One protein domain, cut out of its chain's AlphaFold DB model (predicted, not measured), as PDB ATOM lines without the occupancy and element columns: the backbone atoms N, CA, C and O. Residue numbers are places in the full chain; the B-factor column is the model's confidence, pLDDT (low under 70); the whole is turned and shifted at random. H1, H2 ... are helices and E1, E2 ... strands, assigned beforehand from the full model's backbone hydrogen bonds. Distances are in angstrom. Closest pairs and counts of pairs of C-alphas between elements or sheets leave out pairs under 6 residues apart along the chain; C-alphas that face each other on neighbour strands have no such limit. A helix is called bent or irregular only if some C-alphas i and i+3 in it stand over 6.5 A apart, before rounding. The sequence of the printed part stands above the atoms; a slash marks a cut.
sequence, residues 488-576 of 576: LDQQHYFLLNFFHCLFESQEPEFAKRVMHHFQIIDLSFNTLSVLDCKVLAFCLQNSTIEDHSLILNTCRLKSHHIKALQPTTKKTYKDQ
ATOM      1  N   LEU A 488     196.511 175.017  84.246       69.00
ATOM      2  CA  LEU A 488     195.568 175.043  85.374       69.00
ATOM      3  C   LEU A 488     196.292 175.006  86.731       69.00
ATOM      4  O   LEU A 488     195.865 174.314  87.660       69.00
ATOM      5  N   ASP A 489     197.401 175.739  86.846       64.75
ATOM      6  CA  ASP A 489     198.231 175.764  88.051       64.75
ATOM      7  C   ASP A 489     197.398 176.131  89.290       64.75
ATOM      8  O   ASP A 489     196.691 177.139  89.320       64.75
ATOM      9  N   GLN A 490     197.479 175.290  90.327       63.81
ATOM     10  CA  GLN A 490     196.792 175.455  91.620       63.81
ATOM     11  C   GLN A 490     195.247 175.436  91.566       63.81
ATOM     12  O   GLN A 490     194.597 175.685  92.581       63.81
ATOM     13  N   GLN A 491     194.630 175.065  90.437       72.88
ATOM     14  CA  GLN A 491     193.171 174.926  90.301       72.88
ATOM     15  C   GLN A 491     192.684 173.479  90.505       72.88
ATOM     16  O   GLN A 491     191.816 172.981  89.784       72.88
ATOM     17  N   HIS A 492     193.222 172.786  91.515       80.50
ATOM     18  CA  HIS A 492     193.011 171.346  91.733       80.50
ATOM     19  C   HIS A 492     191.530 170.954  91.859       80.50
ATOM     20  O   HIS A 492     191.113 169.919  91.337       80.50
ATOM     21  N   TYR A 493     190.717 171.778  92.527       75.94
ATOM     22  CA  TYR A 493     189.280 171.528  92.700       75.94
ATOM     23  C   TYR A 493     188.478 171.731  91.405       75.94
ATOM     24  O   TYR A 493     187.557 170.966  91.107       75.94
ATOM     25  N   PHE A 494     188.821 172.751  90.610       83.94
ATOM     26  CA  PHE A 494     188.185 172.984  89.311       83.94
ATOM     27  C   PHE A 494     188.514 171.847  88.339       83.94
ATOM     28  O   PHE A 494     187.606 171.308  87.709       83.94
ATOM     29  N   LEU A 495     189.779 171.416  88.293       88.06
ATOM     30  CA  LEU A 495     190.217 170.312  87.441       88.06
ATOM     31  C   LEU A 495     189.465 169.011  87.756       88.06
ATOM     32  O   LEU A 495     188.996 168.329  86.844       88.06
ATOM     33  N   LEU A 496     189.274 168.697  89.041       85.62
ATOM     34  CA  LEU A 496     188.465 167.548  89.438       85.62
ATOM     35  C   LEU A 496     187.026 167.669  88.915       85.62
ATOM     36  O   LEU A 496     186.512 166.739  88.295       85.62
ATOM     37  N   ASN A 497     186.383 168.826  89.108       83.81
ATOM     38  CA  ASN A 497     185.034 169.080  88.593       83.81
ATOM     39  C   ASN A 497     184.950 168.984  87.064       83.81
ATOM     40  O   ASN A 497     183.953 168.482  86.547       83.81
ATOM     41  N   PHE A 498     185.985 169.413  86.345       91.00
ATOM     42  CA  PHE A 498     186.055 169.280  84.894       91.00
ATOM     43  C   PHE A 498     186.104 167.813  84.451       91.00
ATOM     44  O   PHE A 498     185.369 167.422  83.543       91.00
ATOM     45  N   PHE A 499     186.877 166.963  85.132       92.00
ATOM     46  CA  PHE A 499     186.865 165.527  84.844       92.00
ATOM     47  C   PHE A 499     185.511 164.876  85.135       92.00
ATOM     48  O   PHE A 499     185.092 163.994  84.385       92.00
ATOM     49  N   HIS A 500     184.771 165.343  86.147       87.81
ATOM     50  CA  HIS A 500     183.380 164.913  86.342       87.81
ATOM     51  C   HIS A 500     182.491 165.257  85.142       87.81
ATOM     52  O   HIS A 500     181.666 164.433  84.761       87.81
ATOM     53  N   CYS A 501     182.666 166.421  84.505       92.25
ATOM     54  CA  CYS A 501     181.943 166.759  83.274       92.25
ATOM     55  C   CYS A 501     182.270 165.777  82.134       92.25
ATOM     56  O   CYS A 501     181.360 165.286  81.465       92.25
ATOM     57  N   LEU A 502     183.549 165.424  81.947       92.44
ATOM     58  CA  LEU A 502     183.948 164.417  80.953       92.44
ATOM     59  C   LEU A 502     183.332 163.052  81.253       92.44
ATOM     60  O   LEU A 502     182.803 162.406  80.349       92.44
ATOM     61  N   PHE A 503     183.353 162.628  82.516       89.81
ATOM     62  CA  PHE A 503     182.718 161.387  82.934       89.81
ATOM     63  C   PHE A 503     181.214 161.405  82.661       89.81
ATOM     64  O   PHE A 503     180.699 160.450  82.097       89.81
ATOM     65  N   GLU A 504     180.498 162.478  82.985       89.38
ATOM     66  CA  GLU A 504     179.049 162.554  82.759       89.38
ATOM     67  C   GLU A 504     178.683 162.461  81.280       89.38
ATOM     68  O   GLU A 504     177.685 161.816  80.959       89.38
ATOM     69  N   SER A 505     179.520 163.003  80.384       90.62
ATOM     70  CA  SER A 505     179.309 162.880  78.938       90.62
ATOM     71  C   SER A 505     179.224 161.427  78.476       90.62
ATOM     72  O   SER A 505     178.488 161.144  77.541       90.62
ATOM     73  N   GLN A 506     179.942 160.493  79.121       88.88
ATOM     74  CA  GLN A 506     180.017 159.079  78.726       88.88
ATOM     75  C   GLN A 506     180.321 158.883  77.221       88.88
ATOM     76  O   GLN A 506     179.862 157.917  76.607       88.88
ATOM     77  N   GLU A 507     181.090 159.799  76.621       89.19
ATOM     78  CA  GLU A 507     181.455 159.814  75.197       89.19
ATOM     79  C   GLU A 507     182.974 159.586  75.057       89.19
ATOM     80  O   GLU A 507     183.755 160.532  75.182       89.19
ATOM     81  N   PRO A 508     183.429 158.340  74.804       89.25
ATOM     82  CA  PRO A 508     184.852 157.991  74.752       89.25
ATOM     83  C   PRO A 508     185.686 158.862  73.808       89.25
ATOM     84  O   PRO A 508     186.759 159.327  74.180       89.25
ATOM     85  N   GLU A 509     185.185 159.138  72.600       89.88
ATOM     86  CA  GLU A 509     185.908 159.956  71.617       89.88
ATOM     87  C   GLU A 509     185.955 161.441  72.007       89.88
ATOM     88  O   GLU A 509     186.953 162.112  71.739       89.88
ATOM     89  N   PHE A 510     184.924 161.952  72.694       91.44
ATOM     90  CA  PHE A 510     184.954 163.297  73.278       91.44
ATOM     91  C   PHE A 510     186.054 163.371  74.339       91.44
ATOM     92  O   PHE A 510     186.929 164.234  74.269       91.44
ATOM     93  N   ALA A 511     186.039 162.437  75.297       91.88
ATOM     94  CA  ALA A 511     187.029 162.380  76.367       91.88
ATOM     95  C   ALA A 511     188.450 162.256  75.801       91.88
ATOM     96  O   ALA A 511     189.341 162.982  76.226       91.88
ATOM     97  N   LYS A 512     188.640 161.438  74.763       91.94
ATOM     98  CA  LYS A 512     189.926 161.236  74.086       91.94
ATOM     99  C   LYS A 512     190.518 162.489  73.459       91.94
ATOM    100  O   LYS A 512     191.733 162.671  73.534       91.94
ATOM    101  N   ARG A 513     189.689 163.351  72.864       91.62
ATOM    102  CA  ARG A 513     190.139 164.643  72.324       91.62
ATOM    103  C   ARG A 513     190.642 165.562  73.431       91.62
ATOM    104  O   ARG A 513     191.746 166.083  73.340       91.62
ATOM    105  N   VAL A 514     189.872 165.681  74.508       92.00
ATOM    106  CA  VAL A 514     190.200 166.553  75.644       92.00
ATOM    107  C   VAL A 514     191.422 166.037  76.413       92.00
ATOM    108  O   VAL A 514     192.348 166.786  76.713       92.00
ATOM    109  N   MET A 515     191.473 164.732  76.682       91.56
ATOM    110  CA  MET A 515     192.528 164.092  77.470       91.56
ATOM    111  C   MET A 515     193.885 164.017  76.763       91.56
ATOM    112  O   MET A 515     194.866 163.628  77.395       91.56
ATOM    113  N   HIS A 516     193.968 164.380  75.481       87.94
ATOM    114  CA  HIS A 516     195.237 164.515  74.761       87.94
ATOM    115  C   HIS A 516     196.053 165.740  75.209       87.94
ATOM    116  O   HIS A 516     197.256 165.785  74.986       87.94
ATOM    117  N   HIS A 517     195.427 166.727  75.854       86.94
ATOM    118  CA  HIS A 517     196.117 167.944  76.296       86.94
ATOM    119  C   HIS A 517     196.775 167.811  77.678       86.94
ATOM    120  O   HIS A 517     197.641 168.607  78.031       86.94
ATOM    121  N   PHE A 518     196.410 166.790  78.454       87.06
ATOM    122  CA  PHE A 518     196.919 166.589  79.807       87.06
ATOM    123  C   PHE A 518     198.098 165.619  79.801       87.06
ATOM    124  O   PHE A 518     197.896 164.419  79.726       87.06
ATOM    125  N   GLN A 519     199.333 166.111  79.901       86.31
ATOM    126  CA  GLN A 519     200.502 165.252  80.162       86.31
ATOM    127  C   GLN A 519     200.738 165.063  81.671       86.31
ATOM    128  O   GLN A 519     201.184 164.005  82.124       86.31
ATOM    129  N   ILE A 520     200.450 166.113  82.442       86.62
ATOM    130  CA  ILE A 520     200.566 166.167  83.897       86.62
ATOM    131  C   ILE A 520     199.183 166.512  84.445       86.62
ATOM    132  O   ILE A 520     198.549 167.462  83.992       86.62
ATOM    133  N   ILE A 521     198.718 165.728  85.412       88.88
ATOM    134  CA  ILE A 521     197.449 165.915  86.107       88.88
ATOM    135  C   ILE A 521     197.775 166.059  87.587       88.88
ATOM    136  O   ILE A 521     198.107 165.075  88.248       88.88
ATOM    137  N   ASP A 522     197.681 167.280  88.103       87.00
ATOM    138  CA  ASP A 522     197.834 167.550  89.529       87.00
ATOM    139  C   ASP A 522     196.465 167.733  90.180       87.00
ATOM    140  O   ASP A 522     195.704 168.631  89.828       87.00
ATOM    141  N   LEU A 523     196.135 166.853  91.122       85.69
ATOM    142  CA  LEU A 523     194.909 166.907  91.919       85.69
ATOM    143  C   LEU A 523     195.221 166.940  93.412       85.69
ATOM    144  O   LEU A 523     194.366 166.570  94.221       85.69
ATOM    145  N   SER A 524     196.434 167.366  93.764       80.06
ATOM    146  CA  SER A 524     196.883 167.478  95.144       80.06
ATOM    147  C   SER A 524     195.877 168.249  96.003       80.06
ATOM    148  O   SER A 524     195.131 169.099  95.527       80.06
ATOM    149  N   PHE A 525     195.841 167.933  97.297       74.81
ATOM    150  CA  PHE A 525     194.966 168.554  98.303       74.81
ATOM    151  C   PHE A 525     193.457 168.271  98.162       74.81
ATOM    152  O   PHE A 525     192.712 168.552  99.102       74.81
ATOM    153  N   ASN A 526     192.992 167.642  97.075       70.81
ATOM    154  CA  ASN A 526     191.612 167.154  96.983       70.81
ATOM    155  C   ASN A 526     191.422 165.881  97.808       70.81
ATOM    156  O   ASN A 526     192.141 164.905  97.612       70.81
ATOM    157  N   THR A 527     190.397 165.824  98.658       68.69
ATOM    158  CA  THR A 527     189.985 164.549  99.267       68.69
ATOM    159  C   THR A 527     189.202 163.743  98.235       68.69
ATOM    160  O   THR A 527     188.077 164.108  97.905       68.69
ATOM    161  N   LEU A 528     189.802 162.670  97.709       68.69
ATOM    162  CA  LEU A 528     189.210 161.892  96.618       68.69
ATOM    163  C   LEU A 528     188.300 160.777  97.143       68.69
ATOM    164  O   LEU A 528     188.690 159.968  97.984       68.69
ATOM    165  N   SER A 529     187.102 160.715  96.579       66.75
ATOM    166  CA  SER A 529     186.148 159.621  96.703       66.75
ATOM    167  C   SER A 529     186.448 158.484  95.717       66.75
ATOM    168  O   SER A 529     187.262 158.585  94.793       66.75
ATOM    169  N   VAL A 530     185.725 157.370  95.866       66.56
ATOM    170  CA  VAL A 530     185.766 156.252  94.909       66.56
ATOM    171  C   VAL A 530     185.304 156.673  93.511       66.56
ATOM    172  O   VAL A 530     185.802 156.123  92.530       66.56
ATOM    173  N   LEU A 531     184.393 157.644  93.384       71.75
ATOM    174  CA  LEU A 531     183.943 158.118  92.072       71.75
ATOM    175  C   LEU A 531     184.980 159.006  91.446       71.75
ATOM    176  O   LEU A 531     185.238 158.810  90.273       71.75
ATOM    177  N   ASP A 532     185.623 159.883  92.211       79.00
ATOM    178  CA  ASP A 532     186.740 160.670  91.690       79.00
ATOM    179  C   ASP A 532     187.791 159.738  91.080       79.00
ATOM    180  O   ASP A 532     188.231 159.928  89.953       79.00
ATOM    181  N   CYS A 533     188.084 158.629  91.757       81.00
ATOM    182  CA  CYS A 533     188.963 157.587  91.238       81.00
ATOM    183  C   CYS A 533     188.451 156.938  89.934       81.00
ATOM    184  O   CYS A 533     189.244 156.687  89.032       81.00
ATOM    185  N   LYS A 534     187.146 156.671  89.791       78.75
ATOM    186  CA  LYS A 534     186.585 156.104  88.546       78.75
ATOM    187  C   LYS A 534     186.433 157.117  87.421       78.75
ATOM    188  O   LYS A 534     186.586 156.748  86.265       78.75
ATOM    189  N   VAL A 535     186.152 158.367  87.754       85.19
ATOM    190  CA  VAL A 535     186.149 159.512  86.846       85.19
ATOM    191  C   VAL A 535     187.543 159.663  86.252       85.19
ATOM    192  O   VAL A 535     187.687 159.707  85.034       85.19
ATOM    193  N   LEU A 536     188.576 159.626  87.098       88.81
ATOM    194  CA  LEU A 536     189.969 159.627  86.658       88.81
ATOM    195  C   LEU A 536     190.299 158.393  85.825       88.81
ATOM    196  O   LEU A 536     190.915 158.533  84.774       88.81
ATOM    197  N   ALA A 537     189.853 157.206  86.240       87.38
ATOM    198  CA  ALA A 537     190.042 155.992  85.454       87.38
ATOM    199  C   ALA A 537     189.387 156.105  84.067       87.38
ATOM    200  O   ALA A 537     190.018 155.794  83.067       87.38
ATOM    201  N   PHE A 538     188.157 156.609  83.978       88.50
ATOM    202  CA  PHE A 538     187.483 156.859  82.706       88.50
ATOM    203  C   PHE A 538     188.271 157.850  81.840       88.50
ATOM    204  O   PHE A 538     188.497 157.585  80.661       88.50
ATOM    205  N   CYS A 539     188.734 158.961  82.414       90.81
ATOM    206  CA  CYS A 539     189.512 159.964  81.689       90.81
ATOM    207  C   CYS A 539     190.839 159.389  81.167       90.81
ATOM    208  O   CYS A 539     191.167 159.531  79.994       90.81
ATOM    209  N   LEU A 540     191.582 158.675  82.013       89.75
ATOM    210  CA  LEU A 540     192.872 158.075  81.667       89.75
ATOM    211  C   LEU A 540     192.736 156.905  80.671       89.75
ATOM    212  O   LEU A 540     193.577 156.762  79.788       89.75
ATOM    213  N   GLN A 541     191.675 156.090  80.764       88.69
ATOM    214  CA  GLN A 541     191.358 155.038  79.778       88.69
ATOM    215  C   GLN A 541     191.100 155.617  78.392       88.69
ATOM    216  O   GLN A 541     191.449 155.004  77.384       88.69
ATOM    217  N   ASN A 542     190.471 156.787  78.354       89.00
ATOM    218  CA  ASN A 542     190.140 157.496  77.136       89.00
ATOM    219  C   ASN A 542     191.164 158.603  76.891       89.00
ATOM    220  O   ASN A 542     190.790 159.747  76.678       89.00
ATOM    221  N   SER A 543     192.456 158.276  76.922       87.00
ATOM    222  CA  SER A 543     193.526 159.176  76.494       87.00
ATOM    223  C   SER A 543     194.381 158.523  75.413       87.00
ATOM    224  O   SER A 543     194.511 157.303  75.335       87.00
ATOM    225  N   THR A 544     194.957 159.350  74.545       82.75
ATOM    226  CA  THR A 544     195.972 158.934  73.567       82.75
ATOM    227  C   THR A 544     197.387 158.979  74.135       82.75
ATOM    228  O   THR A 544     198.286 158.377  73.551       82.75
ATOM    229  N   ILE A 545     197.596 159.682  75.254       81.19
ATOM    230  CA  ILE A 545     198.884 159.739  75.941       81.19
ATOM    231  C   ILE A 545     199.034 158.475  76.777       81.19
ATOM    232  O   ILE A 545     198.205 158.158  77.628       81.19
ATOM    233  N   GLU A 546     200.128 157.763  76.539       71.38
ATOM    234  CA  GLU A 546     200.414 156.524  77.241       71.38
ATOM    235  C   GLU A 546     200.928 156.774  78.673       71.38
ATOM    236  O   GLU A 546     200.557 156.020  79.573       71.38
ATOM    237  N   ASP A 547     201.751 157.800  78.916       80.44
ATOM    238  CA  ASP A 547     202.466 158.024  80.189       80.44
ATOM    239  C   ASP A 547     202.047 159.324  80.903       80.44
ATOM    240  O   ASP A 547     202.825 160.272  81.014       80.44
ATOM    241  N   HIS A 548     200.815 159.374  81.409       82.38
ATOM    242  CA  HIS A 548     200.350 160.480  82.260       82.38
ATOM    243  C   HIS A 548     201.121 160.551  83.582       82.38
ATOM    244  O   HIS A 548     201.292 159.539  84.262       82.38
ATOM    245  N   SER A 549     201.509 161.757  83.999       85.69
ATOM    246  CA  SER A 549     201.991 162.007  85.364       85.69
ATOM    247  C   SER A 549     200.825 162.441  86.249       85.69
ATOM    248  O   SER A 549     200.371 163.575  86.149       85.69
ATOM    249  N   LEU A 550     200.333 161.541  87.103       87.62
ATOM    250  CA  LEU A 550     199.227 161.808  88.026       87.62
ATOM    251  C   LEU A 550     199.763 162.112  89.435       87.62
ATOM    252  O   LEU A 550     200.327 161.230  90.083       87.62
ATOM    253  N   ILE A 551     199.573 163.342  89.911       87.19
ATOM    254  CA  ILE A 551     200.037 163.827  91.218       87.19
ATOM    255  C   ILE A 551     198.835 163.890  92.172       87.19
ATOM    256  O   ILE A 551     197.918 164.685  91.974       87.19
ATOM    257  N   LEU A 552     198.824 163.028  93.198       84.94
ATOM    258  CA  LEU A 552     197.718 162.865  94.164       84.94
ATOM    259  C   LEU A 552     198.173 163.115  95.613       84.94
ATOM    260  O   LEU A 552     197.830 162.366  96.537       84.94
ATOM    261  N   ASN A 553     198.991 164.145  95.825       80.62
ATOM    262  CA  ASN A 553     199.550 164.421  97.144       80.62
ATOM    263  C   ASN A 553     198.453 164.893  98.105       80.62
ATOM    264  O   ASN A 553     197.632 165.744  97.776       80.62
ATOM    265  N   THR A 554     198.451 164.380  99.338       76.25
ATOM    266  CA  THR A 554     197.473 164.772 100.376       76.25
ATOM    267  C   THR A 554     196.012 164.405 100.030       76.25
ATOM    268  O   THR A 554     195.081 164.940 100.626       76.25
ATOM    269  N   CYS A 555     195.782 163.438  99.128       70.62
ATOM    270  CA  CYS A 555     194.434 163.078  98.658       70.62
ATOM    271  C   CYS A 555     193.646 162.065  99.513       70.62
ATOM    272  O   CYS A 555     192.526 161.693  99.163       70.62
ATOM    273  N   ARG A 556     194.219 161.597 100.634       71.38
ATOM    274  CA  ARG A 556     193.611 160.621 101.575       71.38
ATOM    275  C   ARG A 556     193.154 159.304 100.924       71.38
ATOM    276  O   ARG A 556     192.121 158.731 101.279       71.38
ATOM    277  N   LEU A 557     193.948 158.794  99.985       71.06
ATOM    278  CA  LEU A 557     193.659 157.537  99.297       71.06
ATOM    279  C   LEU A 557     193.724 156.337 100.256       71.06
ATOM    280  O   LEU A 557     194.558 156.258 101.153       71.06
ATOM    281  N   LYS A 558     192.824 155.377 100.033       73.12
ATOM    282  CA  LYS A 558     192.714 154.106 100.764       73.12
ATOM    283  C   LYS A 558     192.762 152.960  99.753       73.12
ATOM    284  O   LYS A 558     192.645 153.179  98.549       73.12
ATOM    285  N   SER A 559     192.870 151.720 100.223       69.69
ATOM    286  CA  SER A 559     192.979 150.540  99.349       69.69
ATOM    287  C   SER A 559     191.834 150.400  98.331       69.69
ATOM    288  O   SER A 559     192.071 149.990  97.197       69.69
ATOM    289  N   HIS A 560     190.601 150.776  98.689       65.50
ATOM    290  CA  HIS A 560     189.464 150.774  97.759       65.50
ATOM    291  C   HIS A 560     189.535 151.893  96.706       65.50
ATOM    292  O   HIS A 560     189.099 151.673  95.578       65.50
ATOM    293  N   HIS A 561     190.130 153.046  97.030       73.19
ATOM    294  CA  HIS A 561     190.381 154.126  96.070       73.19
ATOM    295  C   HIS A 561     191.379 153.674  94.996       73.19
ATOM    296  O   HIS A 561     191.116 153.803  93.803       73.19
ATOM    297  N   ILE A 562     192.474 153.023  95.408       76.50
ATOM    298  CA  ILE A 562     193.477 152.484  94.477       76.50
ATOM    299  C   ILE A 562     192.856 151.421  93.563       76.50
ATOM    300  O   ILE A 562     193.060 151.455  92.355       76.50
ATOM    301  N   LYS A 563     192.032 150.513  94.101       73.56
ATOM    302  CA  LYS A 563     191.311 149.518  93.284       73.56
ATOM    303  C   LYS A 563     190.383 150.154  92.249       73.56
ATOM    304  O   LYS A 563     190.243 149.617  91.156       73.56
ATOM    305  N   ALA A 564     189.759 151.284  92.568       72.44
ATOM    306  CA  ALA A 564     188.920 152.010  91.618       72.44
ATOM    307  C   ALA A 564     189.734 152.662  90.480       72.44
ATOM    308  O   ALA A 564     189.213 152.771  89.374       72.44
ATOM    309  N   LEU A 565     191.006 153.005  90.724       77.06
ATOM    310  CA  LEU A 565     191.970 153.492  89.721       77.06
ATOM    311  C   LEU A 565     192.643 152.365  88.905       77.06
ATOM    312  O   LEU A 565     193.264 152.628  87.877       77.06
ATOM    313  N   GLN A 566     192.561 151.105  89.342       68.81
ATOM    314  CA  GLN A 566     193.300 149.979  88.746       68.81
ATOM    315  C   GLN A 566     192.839 149.490  87.361       68.81
ATOM    316  O   GLN A 566     193.696 148.980  86.637       68.81
ATOM    317  N   PRO A 567     191.580 149.659  86.903       55.66
ATOM    318  CA  PRO A 567     191.222 149.336  85.518       55.66
ATOM    319  C   PRO A 567     192.016 150.148  84.474       55.66
ATOM    320  O   PRO A 567     191.927 149.867  83.281       55.66
ATOM    321  N   THR A 568     192.784 151.149  84.913       46.62
ATOM    322  CA  THR A 568     193.601 152.054  84.094       46.62
ATOM    323  C   THR A 568     195.108 151.837  84.155       46.62
ATOM    324  O   THR A 568     195.823 152.449  83.367       46.62
ATOM    325  N   THR A 569     195.641 150.979  85.029       41.38
ATOM    326  CA  THR A 569     197.100 150.895  85.218       41.38
ATOM    327  C   THR A 569     197.691 149.549  84.818       41.38
ATOM    328  O   THR A 569     198.059 148.716  85.638       41.38
ATOM    329  N   LYS A 570     197.956 149.395  83.515       39.78
ATOM    330  CA  LYS A 570     199.216 148.760  83.094       39.78
ATOM    331  C   LYS A 570     200.338 149.800  83.197       39.78
ATOM    332  O   LYS A 570     200.873 150.184  82.168       39.78
ATOM    333  N   LYS A 571     200.652 150.330  84.385       41.81
ATOM    334  CA  LYS A 571     201.791 151.249  84.571       41.81
ATOM    335  C   LYS A 571     202.191 151.373  86.038       41.81
ATOM    336  O   LYS A 571     201.356 151.390  86.934       41.81
ATOM    337  N   THR A 572     203.500 151.366  86.238       33.06
ATOM    338  CA  THR A 572     204.240 151.289  87.496       33.06
ATOM    339  C   THR A 572     204.067 152.565  88.320       33.06
ATOM    340  O   THR A 572     204.417 153.645  87.856       33.06
ATOM    341  N   TYR A 573     203.591 152.439  89.559       38.09
ATOM    342  CA  TYR A 573     203.615 153.529  90.534       38.09
ATOM    343  C   TYR A 573     205.025 153.632  91.128       38.09
ATOM    344  O   TYR A 573     205.579 152.629  91.583       38.09
ATOM    345  N   LYS A 574     205.621 154.825  91.109       29.38
ATOM    346  CA  LYS A 574     206.742 155.156  91.992       29.38
ATOM    347  C   LYS A 574     206.168 155.941  93.161       29.38
ATOM    348  O   LYS A 574     205.775 157.085  92.975       29.38
ATOM    349  N   ASP A 575     206.128 155.310  94.328       27.84
ATOM    350  CA  ASP A 575     205.990 156.027  95.592       27.84
ATOM    351  C   ASP A 575     207.242 156.898  95.781       27.84
ATOM    352  O   ASP A 575     208.367 156.383  95.760       27.84
ATOM    353  N   GLN A 576     207.053 158.208  95.939       30.00
ATOM    354  CA  GLN A 576     208.008 159.093  96.604       30.00
ATOM    355  C   GLN A 576     207.276 159.964  97.610       30.00
ATOM    356  O   GLN A 576     206.224 160.524  97.233       30.00
TER     357      GLN A 576
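AT A GLANCE: This is residues 488 to 576 of the 576 residues of the protein "NACHT domain-containing protein" of Pseudonaja textilis (UniProt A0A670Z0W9). A small body built on helix H3, with H4 packed side by side with it on one side and H1 crossing it on the opposite side; H2 makes a corner with H1 at that helix's last residues. A small ribbon of two short parallel strands, E1 and E2, stands off to a third side of H3. The printed part has 89 residues, with four named helices and two named strands in the order H1, H2, E1, H3, E2, H4, and its class is mostly helix. It is compact, with a radius of gyration of the C-alphas of 12.1 A, and rounded, with spans of 31 by 28 by 21 A.

HOW THE PARTS SIT: H1, residues 492 to 505, and H2, residues 508 to 514, only just touch, with 3 pairs of C-alphas within 8 A, and only at the corner; of H1, residues 502 to 503 alone take part. Their closest C-alphas, of Leu 502 and Ala 511, are 5.9 A apart, and they run opposite ways at a shallow tilt of 32 degrees, only just short of steep. E1, residues 520 to 522, and E2, residues 549 to 551, are parallel neighbours at 8 degrees. N 521 and O 549 are within hydrogen-bond range at 2.8 A, as are N 551 and O 521 at 2.8 A. E1, H3 at residues 530 to 541 and E2 form a strand-helix-strand unit, two parallel neighbour strands joined through a helix, with a right-handed crossover. H1 touches H3, closest at the C-alphas of Phe 503 and Val 535, 5.5 A; their lines are about perpendicular at 71 degrees, only just. H2 and H3 are close but not clearly touching. H4, residues 559 to 568, touches H3, closest at the C-alphas of Val 530 and His 561, 5.2 A, the same way at a shallow tilt of 18 degrees. H1 and H4 are apart. In H1, H2 and H3 each O i to N i+4 pair is within hydrogen-bond range; in H4, 4 of 6 are.

IN THESE COORDINATES: H1 begins at C-alpha 492 (193.011, 171.346, 91.733) and is 20.6 A long. H3 measures 16.2 A from first to last C-alpha. H4 measures 15.3 A, ends at C-alpha 568 (193.601, 152.054, 84.094), and is irregular, with C-alphas 564 and 567 7.0 A apart.

THE WHOLE: The farthest C-alphas, of Glu 507 and Gln 576, the chain's last residue, are 34.1 A apart. The printed part has no cut and no long link. Mean pLDDT of the printed part is 76.9; residues 488 to 490, 527 to 530, 559 to 560 and 566 to 576 are under 70.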